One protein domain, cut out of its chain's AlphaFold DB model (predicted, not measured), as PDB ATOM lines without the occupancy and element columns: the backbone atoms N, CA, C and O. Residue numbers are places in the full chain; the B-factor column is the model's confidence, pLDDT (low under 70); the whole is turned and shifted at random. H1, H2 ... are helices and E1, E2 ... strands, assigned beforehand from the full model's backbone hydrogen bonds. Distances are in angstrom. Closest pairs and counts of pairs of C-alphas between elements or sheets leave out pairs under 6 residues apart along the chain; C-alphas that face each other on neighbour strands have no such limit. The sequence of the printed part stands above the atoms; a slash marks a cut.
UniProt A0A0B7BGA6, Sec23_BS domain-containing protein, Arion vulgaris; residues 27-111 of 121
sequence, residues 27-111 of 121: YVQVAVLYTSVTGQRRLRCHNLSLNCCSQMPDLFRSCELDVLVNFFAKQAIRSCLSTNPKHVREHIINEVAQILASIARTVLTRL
ATOM      1  N   TYR A  27       4.051  -4.313 -41.356       92.50
ATOM      2  CA  TYR A  27       3.138  -4.699 -42.427       92.50
ATOM      3  C   TYR A  27       3.906  -4.937 -43.717       92.50
ATOM      4  O   TYR A  27       4.735  -4.129 -44.131       92.50
ATOM      5  N   VAL A  28       3.595  -6.047 -44.377       93.81
ATOM      6  CA  VAL A  28       4.140  -6.390 -45.684       93.81
ATOM      7  C   VAL A  28       2.984  -6.508 -46.662       93.81
ATOM      8  O   VAL A  28       2.085  -7.329 -46.483       93.81
ATOM      9  N   GLN A  29       3.023  -5.695 -47.715       96.00
ATOM     10  CA  GLN A  29       2.088  -5.783 -48.828       96.00
ATOM     11  C   GLN A  29       2.837  -6.144 -50.108       96.00
ATOM     12  O   GLN A  29       3.728  -5.428 -50.556       96.00
ATOM     13  N   VAL A  30       2.445  -7.260 -50.716       95.00
ATOM     14  CA  VAL A  30       2.970  -7.720 -52.002       95.00
ATOM     15  C   VAL A  30       1.877  -7.576 -53.046       95.00
ATOM     16  O   VAL A  30       0.839  -8.227 -52.956       95.00
ATOM     17  N   ALA A  31       2.120  -6.748 -54.057       95.69
ATOM     18  CA  ALA A  31       1.232  -6.576 -55.199       95.69
ATOM     19  C   ALA A  31       1.865  -7.189 -56.454       95.69
ATOM     20  O   ALA A  31       2.936  -6.774 -56.895       95.69
ATOM     21  N   VAL A  32       1.188  -8.172 -57.048       94.25
ATOM     22  CA  VAL A  32       1.608  -8.824 -58.293       94.25
ATOM     23  C   VAL A  32       0.650  -8.431 -59.404       94.25
ATOM     24  O   VAL A  32      -0.514  -8.831 -59.417       94.25
ATOM     25  N   LEU A  33       1.156  -7.656 -60.358       95.56
ATOM     26  CA  LEU A  33       0.428  -7.257 -61.555       95.56
ATOM     27  C   LEU A  33       0.758  -8.220 -62.703       95.56
ATOM     28  O   LEU A  33       1.908  -8.304 -63.135       95.56
ATOM     29  N   TYR A  34      -0.245  -8.926 -63.221       94.25
ATOM     30  CA  TYR A  34      -0.062  -9.944 -64.256       94.25
ATOM     31  C   TYR A  34      -1.181  -9.913 -65.300       94.25
ATOM     32  O   TYR A  34      -2.220  -9.279 -65.119       94.25
ATOM     33  N   THR A  35      -0.942 -10.573 -66.430       95.81
ATOM     34  CA  THR A  35      -1.952 -10.788 -67.471       95.81
ATOM     35  C   THR A  35      -2.356 -12.256 -67.422       95.81
ATOM     36  O   THR A  35      -1.492 -13.129 -67.475       95.81
ATOM     37  N   SER A  36      -3.647 -12.540 -67.249       92.75
ATOM     38  CA  SER A  36      -4.151 -13.915 -67.231       92.75
ATOM     39  C   SER A  36      -4.026 -14.563 -68.610       92.75
ATOM     40  O   SER A  36      -3.947 -13.881 -69.630       92.75
ATOM     41  N   VAL A  37      -4.118 -15.894 -68.654       92.44
ATOM     42  CA  VAL A  37      -4.212 -16.656 -69.915       92.44
ATOM     43  C   VAL A  37      -5.426 -16.261 -70.766       92.44
ATOM     44  O   VAL A  37      -5.430 -16.461 -71.971       92.44
ATOM     45  N   THR A  38      -6.440 -15.649 -70.149       95.44
ATOM     46  CA  THR A  38      -7.615 -15.083 -70.826       95.44
ATOM     47  C   THR A  38      -7.396 -13.654 -71.345       95.44
ATOM     48  O   THR A  38      -8.347 -13.020 -71.787       95.44
ATOM     49  N   GLY A  39      -6.173 -13.115 -71.265       94.19
ATOM     50  CA  GLY A  39      -5.816 -11.779 -71.753       94.19
ATOM     51  C   GLY A  39      -6.205 -10.622 -70.826       94.19
ATOM     52  O   GLY A  39      -6.067  -9.461 -71.203       94.19
ATOM     53  N   GLN A  40      -6.676 -10.896 -69.608       96.50
ATOM     54  CA  GLN A  40      -7.111  -9.854 -68.676       96.50
ATOM     55  C   GLN A  40      -5.961  -9.384 -67.790       96.50
ATOM     56  O   GLN A  40      -5.260 -10.196 -67.181       96.50
ATOM     57  N   ARG A  41      -5.802  -8.065 -67.645       96.25
ATOM     58  CA  ARG A  41      -4.875  -7.488 -66.666       96.25
ATOM     59  C   ARG A  41      -5.478  -7.609 -65.267       96.25
ATOM     60  O   ARG A  41      -6.581  -7.130 -65.027       96.25
ATOM     61  N   ARG A  42      -4.768  -8.266 -64.349       95.62
ATOM     62  CA  ARG A  42      -5.210  -8.519 -62.972       95.62
ATOM     63  C   ARG A  42      -4.110  -8.161 -61.984       95.62
ATOM     64  O   ARG A  42      -2.925  -8.270 -62.292       95.62
ATOM     65  N   LEU A  43      -4.521  -7.756 -60.789       96.06
ATOM     66  CA  LEU A  43      -3.628  -7.440 -59.684       96.06
ATOM     67  C   LEU A  43      -3.982  -8.351 -58.506       96.06
ATOM     68  O   LEU A  43      -5.138  -8.412 -58.092       96.06
ATOM     69  N   ARG A  44      -2.996  -9.094 -58.005       94.75
ATOM     70  CA  ARG A  44      -3.120  -9.951 -56.822       94.75
ATOM     71  C   ARG A  44      -2.356  -9.312 -55.669       94.75
ATOM     72  O   ARG A  44      -1.151  -9.109 -55.790       94.75
ATOM     73  N   CYS A  45      -3.047  -9.008 -54.574       96.44
ATOM     74  CA  CYS A  45      -2.446  -8.458 -53.359       96.44
ATOM     75  C   CYS A  45      -2.356  -9.522 -52.267       96.44
ATOM     76  O   CYS A  45      -3.325 -10.234 -52.011       96.44
ATOM     77  N   HIS A  46      -1.219  -9.571 -51.583       95.75
ATOM     78  CA  HIS A  46      -1.031 -10.293 -50.333       95.75
ATOM     79  C   HIS A  46      -0.654  -9.298 -49.248       95.75
ATOM     80  O   HIS A  46       0.321  -8.569 -49.406       95.75
ATOM     81  N   ASN A  47      -1.426  -9.278 -48.166       95.69
ATOM     82  CA  ASN A  47      -1.158  -8.453 -46.996       95.69
ATOM     83  C   ASN A  47      -0.802  -9.381 -45.837       95.69
ATOM     84  O   ASN A  47      -1.523 -10.345 -45.580       95.69
ATOM     85  N   LEU A  48       0.296  -9.085 -45.154       93.81
ATOM     86  CA  LEU A  48       0.769  -9.810 -43.988       93.81
ATOM     87  C   LEU A  48       1.059  -8.801 -42.877       93.81
ATOM     88  O   LEU A  48       1.777  -7.828 -43.098       93.81
ATOM     89  N   SER A  49       0.497  -9.041 -41.697       93.00
ATOM     90  CA  SER A  49       0.807  -8.302 -40.474       93.00
ATOM     91  C   SER A  49       1.703  -9.157 -39.588       93.00
ATOM     92  O   SER A  49       1.379 -10.312 -39.309       93.00
ATOM     93  N   LEU A  50       2.810  -8.584 -39.142       90.38
ATOM     94  CA  LEU A  50       3.800  -9.214 -38.285       90.38
ATOM     95  C   LEU A  50       3.888  -8.429 -36.981       90.38
ATOM     96  O   LEU A  50       3.917  -7.198 -36.983       90.38
ATOM     97  N   ASN A  51       3.967  -9.146 -35.867       89.31
ATOM     98  CA  ASN A  51       4.189  -8.517 -34.574       89.31
ATOM     99  C   ASN A  51       5.657  -8.101 -34.452       89.31
ATOM    100  O   ASN A  51       6.558  -8.846 -34.841       89.31
ATOM    101  N   CYS A  52       5.896  -6.927 -33.874       89.50
ATOM    102  CA  CYS A  52       7.237  -6.475 -33.530       89.50
ATOM    103  C   CYS A  52       7.537  -6.793 -32.065       89.50
ATOM    104  O   CYS A  52       6.656  -6.729 -31.210       89.50
ATOM    105  N   CYS A  53       8.787  -7.146 -31.779       87.69
ATOM    106  CA  CYS A  53       9.261  -7.397 -30.425       87.69
ATOM    107  C   CYS A  53      10.657  -6.794 -30.236       87.69
ATOM    108  O   CYS A  53      11.499  -6.843 -31.132       87.69
ATOM    109  N   SER A  54      10.906  -6.240 -29.054       84.12
ATOM    110  CA  SER A  54      12.221  -5.771 -28.604       84.12
ATOM    111  C   SER A  54      13.030  -6.869 -27.911       84.12
ATOM    112  O   SER A  54      14.247  -6.749 -27.758       84.12
ATOM    113  N   GLN A  55      12.371  -7.955 -27.495       83.75
ATOM    114  CA  GLN A  55      12.996  -9.073 -26.801       83.75
ATOM    115  C   GLN A  55      13.331 -10.224 -27.760       83.75
ATOM    116  O   GLN A  55      12.458 -10.854 -28.351       83.75
ATOM    117  N   MET A  56      14.617 -10.580 -27.827       81.19
ATOM    118  CA  MET A  56      15.123 -11.694 -28.645       81.19
ATOM    119  C   MET A  56      14.428 -13.066 -28.415       81.19
ATOM    120  O   MET A  56      14.231 -13.798 -29.383       81.19
ATOM    121  N   PRO A  57      14.032 -13.461 -27.183       84.06
ATOM    122  CA  PRO A  57      13.290 -14.706 -26.948       84.06
ATOM    123  C   PRO A  57      11.986 -14.833 -27.746       84.06
ATOM    124  O   PRO A  57      11.665 -15.925 -28.214       84.06
ATOM    125  N   ASP A  58      11.237 -13.740 -27.884       84.19
ATOM    126  CA  ASP A  58       9.936 -13.747 -28.561       84.19
ATOM    127  C   ASP A  58      10.108 -13.802 -30.084       84.19
ATOM    128  O   ASP A  58       9.330 -14.464 -30.778       84.19
ATOM    129  N   LEU A  59      11.205 -13.223 -30.585       85.94
ATOM    130  CA  LEU A  59      11.650 -13.379 -31.967       85.94
ATOM    131  C   LEU A  59      11.932 -14.853 -32.283       85.94
ATOM    132  O   LEU A  59      11.360 -15.392 -33.226       85.94
ATOM    133  N   PHE A  60      12.745 -15.538 -31.469       84.62
ATOM    134  CA  PHE A  60      13.094 -16.944 -31.727       84.62
ATOM    135  C   PHE A  60      11.902 -17.900 -31.654       84.62
ATOM    136  O   PHE A  60      11.894 -18.904 -32.361       84.62
ATOM    137  N   ARG A  61      10.890 -17.600 -30.830       84.69
ATOM    138  CA  ARG A  61       9.645 -18.387 -30.784       84.69
ATOM    139  C   ARG A  61       8.827 -18.293 -32.068       84.69
ATOM    140  O   ARG A  61       8.070 -19.210 -32.357       84.69
ATOM    141  N   SER A  62       8.976 -17.196 -32.801       85.56
ATOM    142  CA  SER A  62       8.214 -16.912 -34.018       85.56
ATOM    143  C   SER A  62       8.959 -17.326 -35.295       85.56
ATOM    144  O   SER A  62       8.438 -17.149 -36.392       85.56
ATOM    145  N   CYS A  63      10.184 -17.855 -35.184       86.69
ATOM    146  CA  CYS A  63      10.982 -18.265 -36.335       86.69
ATOM    147  C   CYS A  63      10.624 -19.676 -36.822       86.69
ATOM    148  O   CYS A  63      10.679 -20.639 -36.060       86.69
ATOM    149  N   GLU A  64      10.382 -19.810 -38.127       88.19
ATOM    150  CA  GLU A  64      10.214 -21.100 -38.801       88.19
ATOM    151  C   GLU A  64      11.521 -21.551 -39.465       88.19
ATOM    152  O   GLU A  64      12.114 -20.836 -40.281       88.19
ATOM    153  N   LEU A  65      11.976 -22.760 -39.128       88.50
ATOM    154  CA  LEU A  65      13.257 -23.289 -39.601       88.50
ATOM    155  C   LEU A  65      13.251 -23.568 -41.110       88.50
ATOM    156  O   LEU A  65      14.233 -23.264 -41.786       88.50
ATOM    157  N   ASP A  66      12.141 -24.068 -41.652       90.69
ATOM    158  CA  ASP A  66      12.020 -24.384 -43.080       90.69
ATOM    159  C   ASP A  66      12.183 -23.136 -43.960       90.69
ATOM    160  O   ASP A  66      12.864 -23.163 -44.989       90.69
ATOM    161  N   VAL A  67      11.624 -22.003 -43.520       90.31
ATOM    162  CA  VAL A  67      11.753 -20.713 -44.212       90.31
ATOM    163  C   VAL A  67      13.200 -20.228 -44.186       90.31
ATOM    164  O   VAL A  67      13.719 -19.800 -45.220       90.31
ATOM    165  N   LEU A  68      13.876 -20.334 -43.037       91.00
ATOM    166  CA  LEU A  68      15.286 -19.958 -42.899       91.00
ATOM    167  C   LEU A  68      16.189 -20.810 -43.795       91.00
ATOM    168  O   LEU A  68      17.034 -20.268 -44.507       91.00
ATOM    169  N   VAL A  69      15.993 -22.129 -43.814       92.38
ATOM    170  CA  VAL A  69      16.770 -23.039 -44.669       92.38
ATOM    171  C   VAL A  69      16.552 -22.709 -46.145       92.38
ATOM    172  O   VAL A  69      17.523 -22.591 -46.894       92.38
ATOM    173  N   ASN A  70      15.304 -22.488 -46.568       92.50
ATOM    174  CA  ASN A  70      14.986 -22.096 -47.942       92.50
ATOM    175  C   ASN A  70      15.631 -20.751 -48.324       92.50
ATOM    176  O   ASN A  70      16.183 -20.605 -49.418       92.50
ATOM    177  N   PHE A  71      15.608 -19.774 -47.412       92.75
ATOM    178  CA  PHE A  71      16.258 -18.480 -47.601       92.75
ATOM    179  C   PHE A  71      17.771 -18.634 -47.804       92.75
ATOM    180  O   PHE A  71      18.305 -18.183 -48.824       92.75
ATOM    181  N   PHE A  72      18.454 -19.324 -46.884       92.06
ATOM    182  CA  PHE A  72      19.897 -19.541 -46.975       92.06
ATOM    183  C   PHE A  72      20.280 -20.360 -48.206       92.06
ATOM    184  O   PHE A  72      21.277 -20.042 -48.847       92.06
ATOM    185  N   ALA A  73      19.481 -21.355 -48.602       92.50
ATOM    186  CA  ALA A  73      19.718 -22.126 -49.818       92.50
ATOM    187  C   ALA A  73      19.668 -21.238 -51.073       92.50
ATOM    188  O   ALA A  73      20.601 -21.244 -51.881       92.50
ATOM    189  N   LYS A  74      18.623 -20.411 -51.218       92.31
ATOM    190  CA  LYS A  74      18.500 -19.472 -52.347       92.31
ATOM    191  C   LYS A  74      19.619 -18.431 -52.351       92.31
ATOM    192  O   LYS A  74      20.160 -18.116 -53.413       92.31
ATOM    193  N   GLN A  75      19.994 -17.920 -51.179       91.50
ATOM    194  CA  GLN A  75      21.113 -16.992 -51.034       91.50
ATOM    195  C   GLN A  75      22.443 -17.649 -51.423       91.50
ATOM    196  O   GLN A  75      23.211 -17.053 -52.175       91.50
ATOM    197  N   ALA A  76      22.694 -18.881 -50.973       91.81
ATOM    198  CA  ALA A  76      23.898 -19.644 -51.284       91.81
ATOM    199  C   ALA A  76      24.058 -19.853 -52.789       91.81
ATOM    200  O   ALA A  76      25.108 -19.540 -53.345       91.81
ATOM    201  N   ILE A  77      22.997 -20.322 -53.457       92.12
ATOM    202  CA  ILE A  77      22.988 -20.553 -54.907       92.12
ATOM    203  C   ILE A  77      23.323 -19.257 -55.642       92.12
ATOM    204  O   ILE A  77      24.190 -19.245 -56.514       92.12
ATOM    205  N   ARG A  78      22.691 -18.144 -55.252       90.38
ATOM    206  CA  ARG A  78      22.949 -16.835 -55.857       90.38
ATOM    207  C   ARG A  78      24.388 -16.360 -55.618       90.38
ATOM    208  O   ARG A  78      25.010 -15.850 -56.544       90.38
ATOM    209  N   SER A  79      24.928 -16.541 -54.414       89.75
ATOM    210  CA  SER A  79      26.298 -16.135 -54.075       89.75
ATOM    211  C   SER A  79      27.370 -17.016 -54.726       89.75
ATOM    212  O   SER A  79      28.437 -16.505 -55.071       89.75
ATOM    213  N   CYS A  80      27.092 -18.303 -54.957       91.50
ATOM    214  CA  CYS A  80      27.985 -19.229 -55.665       91.50
ATOM    215  C   CYS A  80      28.226 -18.833 -57.126       91.50
ATOM    216  O   CYS A  80      29.263 -19.181 -57.680       91.50
ATOM    217  N   LEU A  81      27.306 -18.087 -57.746       90.56
ATOM    218  CA  LEU A  81      27.498 -17.569 -59.106       90.56
ATOM    219  C   LEU A  81      28.553 -16.455 -59.175       90.56
ATOM    220  O   LEU A  81      29.107 -16.208 -60.240       90.56
ATOM    221  N   SER A  82      28.824 -15.777 -58.055       88.88
ATOM    222  CA  SER A  82      29.732 -14.623 -57.995       88.88
ATOM    223  C   SER A  82      30.995 -14.872 -57.166       88.88
ATOM    224  O   SER A  82      31.935 -14.085 -57.252       88.88
ATOM    225  N   THR A  83      31.021 -15.911 -56.330       88.69
ATOM    226  CA  THR A  83      32.051 -16.108 -55.296       88.69
ATOM    227  C   THR A  83      32.471 -17.571 -55.235       88.69
ATOM    228  O   THR A  83      31.688 -18.462 -55.552       88.69
ATOM    229  N   ASN A  84      33.696 -17.841 -54.771       91.25
ATOM    230  CA  ASN A  84      34.169 -19.212 -54.580       91.25
ATOM    231  C   ASN A  84      33.235 -19.986 -53.618       91.25
ATOM    232  O   ASN A  84      33.009 -19.515 -52.498       91.25
ATOM    233  N   PRO A  85      32.753 -21.190 -53.990       89.81
ATOM    234  CA  PRO A  85      31.865 -21.998 -53.152       89.81
ATOM    235  C   PRO A  85      32.400 -22.275 -51.742       89.81
ATOM    236  O   PRO A  85      31.618 -22.405 -50.800       89.81
ATOM    237  N   LYS A  86      33.730 -22.334 -51.566       91.44
ATOM    238  CA  LYS A  86      34.351 -22.499 -50.242       91.44
ATOM    239  C   LYS A  86      34.012 -21.335 -49.306       91.44
ATOM    240  O   LYS A  86      33.577 -21.577 -48.185       91.44
ATOM    241  N   HIS A  87      34.125 -20.100 -49.795       91.44
ATOM    242  CA  HIS A  87      33.795 -18.902 -49.021       91.44
ATOM    243  C   HIS A  87      32.294 -18.785 -48.749       91.44
ATOM    244  O   HIS A  87      31.904 -18.398 -47.653       91.44
ATOM    245  N   VAL A  88      31.443 -19.168 -49.708       92.44
ATOM    246  CA  VAL A  88      29.984 -19.185 -49.502       92.44
ATOM    247  C   VAL A  88      29.606 -20.151 -48.376       92.44
ATOM    248  O   VAL A  88      28.822 -19.799 -47.498       92.44
ATOM    249  N   ARG A  89      30.205 -21.348 -48.356       91.25
ATOM    250  CA  ARG A  89      29.985 -22.334 -47.292       91.25
ATOM    251  C   ARG A  89      30.433 -21.812 -45.927       91.25
ATOM    252  O   ARG A  89      29.683 -21.931 -44.965       91.25
ATOM    253  N   GLU A  90      31.634 -21.246 -45.839       93.50
ATOM    254  CA  GLU A  90      32.148 -20.660 -44.593       93.50
ATOM    255  C   GLU A  90      31.251 -19.526 -44.089       93.50
ATOM    256  O   GLU A  90      30.940 -19.479 -42.903       93.50
ATOM    257  N   HIS A  91      30.772 -18.662 -44.986       92.25
ATOM    258  CA  HIS A  91      29.848 -17.586 -44.634       92.25
ATOM    259  C   HIS A  91      28.556 -18.125 -44.009       92.25
ATOM    260  O   HIS A  91      28.189 -17.699 -42.919       92.25
ATOM    261  N   ILE A  92      27.914 -19.115 -44.636       91.00
ATOM    262  CA  ILE A  92      26.668 -19.701 -44.116       91.00
ATOM    263  C   ILE A  92      26.898 -20.385 -42.763       91.00
ATOM    264  O   ILE A  92      26.099 -20.210 -41.848       91.00
ATOM    265  N   ILE A  93      27.997 -21.135 -42.612       93.12
ATOM    266  CA  ILE A  93      28.343 -21.785 -41.338       93.12
ATOM    267  C   ILE A  93      28.516 -20.739 -40.235       93.12
ATOM    268  O   ILE A  93      27.992 -20.918 -39.135       93.12
ATOM    269  N   ASN A  94      29.213 -19.641 -40.530       94.06
ATOM    270  CA  ASN A  94      29.433 -18.568 -39.570       94.06
ATOM    271  C   ASN A  94      28.118 -17.881 -39.175       94.06
ATOM    272  O   ASN A  94      27.876 -17.713 -37.983       94.06
ATOM    273  N   GLU A  95      27.249 -17.544 -40.131       91.44
ATOM    274  CA  GLU A  95      25.931 -16.944 -39.861       91.44
ATOM    275  C   GLU A  95      25.072 -17.847 -38.961       91.44
ATOM    276  O   GLU A  95      24.566 -17.412 -37.925       91.44
ATOM    277  N   VAL A  96      24.974 -19.141 -39.288       90.56
ATOM    278  CA  VAL A  96      24.210 -20.110 -38.485       90.56
ATOM    279  C   VAL A  96      24.810 -20.267 -37.085       90.56
ATOM    280  O   VAL A  96      24.073 -20.301 -36.099       90.56
ATOM    281  N   ALA A  97      26.140 -20.306 -36.965       92.31
ATOM    282  CA  ALA A  97      26.811 -20.360 -35.670       92.31
ATOM    283  C   ALA A  97      26.517 -19.113 -34.817       92.31
ATOM    284  O   ALA A  97      26.287 -19.245 -33.613       92.31
ATOM    285  N   GLN A  98      26.462 -17.918 -35.418       91.06
ATOM    286  CA  GLN A  98      26.096 -16.686 -34.709       91.06
ATOM    287  C   GLN A  98      24.644 -16.712 -34.222       91.06
ATOM    288  O   GLN A  98      24.383 -16.367 -33.064       91.06
ATOM    289  N   ILE A  99      23.710 -17.174 -35.061       88.25
ATOM    290  CA  ILE A  99      22.300 -17.334 -34.683       88.25
ATOM    291  C   ILE A  99      22.190 -18.289 -33.488       88.25
ATOM    292  O   ILE A  99      21.641 -17.918 -32.449       88.25
ATOM    293  N   LEU A 100      22.789 -19.478 -33.567       86.69
ATOM    294  CA  LEU A 100      22.759 -20.456 -32.474       86.69
ATOM    295  C   LEU A 100      23.425 -19.931 -31.195       86.69
ATOM    296  O   LEU A 100      22.885 -20.099 -30.101       86.69
ATOM    297  N   ALA A 101      24.557 -19.235 -31.312       88.62
ATOM    298  CA  ALA A 101      25.231 -18.620 -30.170       88.62
ATOM    299  C   ALA A 101      24.373 -17.529 -29.505       88.62
ATOM    300  O   ALA A 101      24.395 -17.369 -28.280       88.62
ATOM    301  N   SER A 102      23.600 -16.768 -30.284       85.75
ATOM    302  CA  SER A 102      22.661 -15.773 -29.753       85.75
ATOM    303  C   SER A 102      21.489 -16.419 -29.000       85.75
ATOM    304  O   SER A 102      21.146 -15.959 -27.906       85.75
ATOM    305  N   ILE A 103      20.957 -17.540 -29.502       84.00
ATOM    306  CA  ILE A 103      19.914 -18.328 -28.830       84.00
ATOM    307  C   ILE A 103      20.451 -18.882 -27.510       84.00
ATOM    308  O   ILE A 103      19.852 -18.661 -26.457       84.00
ATOM    309  N   ALA A 104      21.616 -19.535 -27.542       84.06
ATOM    310  CA  ALA A 104      22.241 -20.119 -26.360       84.06
ATOM    311  C   ALA A 104      22.482 -19.067 -25.267       84.06
ATOM    312  O   ALA A 104      22.116 -19.283 -24.113       84.06
ATOM    313  N   ARG A 105      23.012 -17.886 -25.622       82.75
ATOM    314  CA  ARG A 105      23.171 -16.767 -24.673       82.75
ATOM    315  C   ARG A 105      21.841 -16.317 -24.079       82.75
ATOM    316  O   ARG A 105      21.756 -16.101 -22.872       82.75
ATOM    317  N   THR A 106      20.809 -16.201 -24.903       77.56
ATOM    318  CA  THR A 106      19.476 -15.757 -24.476       77.56
ATOM    319  C   THR A 106      18.841 -16.741 -23.486       77.56
ATOM    320  O   THR A 106      18.276 -16.324 -22.476       77.56
ATOM    321  N   VAL A 107      18.990 -18.048 -23.724       72.88
ATOM    322  CA  VAL A 107      18.492 -19.110 -22.834       72.88
ATOM    323  C   VAL A 107      19.315 -19.195 -21.544       72.88
ATOM    324  O   VAL A 107      18.747 -19.229 -20.456       72.88
ATOM    325  N   LEU A 108      20.649 -19.163 -21.630       65.19
ATOM    326  CA  LEU A 108      21.536 -19.259 -20.462       65.19
ATOM    327  C   LEU A 108      21.432 -18.046 -19.529       65.19
ATOM    328  O   LEU A 108      21.572 -18.188 -18.317       65.19
ATOM    329  N   THR A 109      21.132 -16.859 -20.061       62.28
ATOM    330  CA  THR A 109      20.888 -15.665 -19.236       62.28
ATOM    331  C   THR A 109      19.627 -15.821 -18.376       62.28
ATOM    332  O   THR A 109      19.600 -15.321 -17.255       62.28
ATOM    333  N   ARG A 110      18.621 -16.585 -18.838       56.31
ATOM    334  CA  ARG A 110      17.432 -16.940 -18.037       56.31
ATOM    335  C   ARG A 110      17.704 -18.006 -16.972       56.31
ATOM    336  O   ARG A 110      16.911 -18.135 -16.047       56.31
ATOM    337  N   LEU A 111      18.798 -18.759 -17.097       55.16
ATOM    338  CA  LEU A 111      19.180 -19.830 -16.169       55.16
ATOM    339  C   LEU A 111      20.137 -19.374 -15.061       55.16
ATOM    340  O   LEU A 111      20.519 -20.203 -14.241       55.16
TER     341      LEU A 111
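AT A GLANCE: This is residues 27 to 111 of the 121 residues of the protein "Sec23_BS domain-containing protein" of Arion vulgaris (UniProt A0A0B7BGA6). A long two-stranded hairpin, E1 and E2, forms an arm that reaches away from a narrow V of two helices, H2 and H3. H2 and H3 meet near the link between them, and the short helix H1 sits by the far part of H3, toward the open end of the V. The printed part has 85 residues, in the order E1, E2, H1, H2, H3; the sheet E1 - E2 is antiparallel and the class is mixed, helices and strands. The whole is extended and flat, with a radius of gyration of the C-alphas of 18.9 A and spans of 60 by 37 by 17 A.

HOW THE PARTS SIT: E1, residues 27 to 35, and E2, residues 41 to 50, form a hairpin, antiparallel at 165 degrees, with N 28 and O 48 at 2.8 A and N 34 and O 42 at 2.9 A, within hydrogen-bond range. H1, residues 56 to 61, touches H3, residues 85 to 110, about perpendicular at 76 degrees. Their closest C-alphas are those of Pro 57 and Thr 106, 6.7 A apart, and H3 touches H1 with residues 103 to 107 alone. H2, residues 65 to 80, and H3 form a helical hairpin, opposite ways at a shallow tilt of 29 degrees. H3 touches H2 with residues 88 to 92 alone; the closest C-alphas are those of Ala 76 and Val 88, 6.4 A apart. H1 and H2 are apart, and E1 and E2 are both apart from H2 and H3. Every O i to N i+4 pair is within hydrogen-bond range in H1 and H2, and 21 of 22 in H3.

IN THESE COORDINATES: E1 begins at C-alpha 27 (3.138, -4.699, -42.427) and is 26.3 A long; E2 is 29.7 A. H1 is 8.9 A long and H2 22.2 A. H3, 38.3 A long, ends at C-alpha 110 (17.432, -16.940, -18.037).

THE WHOLE: The C-alphas farthest apart, those of Gly 39 and Leu 111, are 61.5 A apart. The printed part has no cut, and its four links are tight. Confidence is low at residues 108 to 111, with pLDDT under 70.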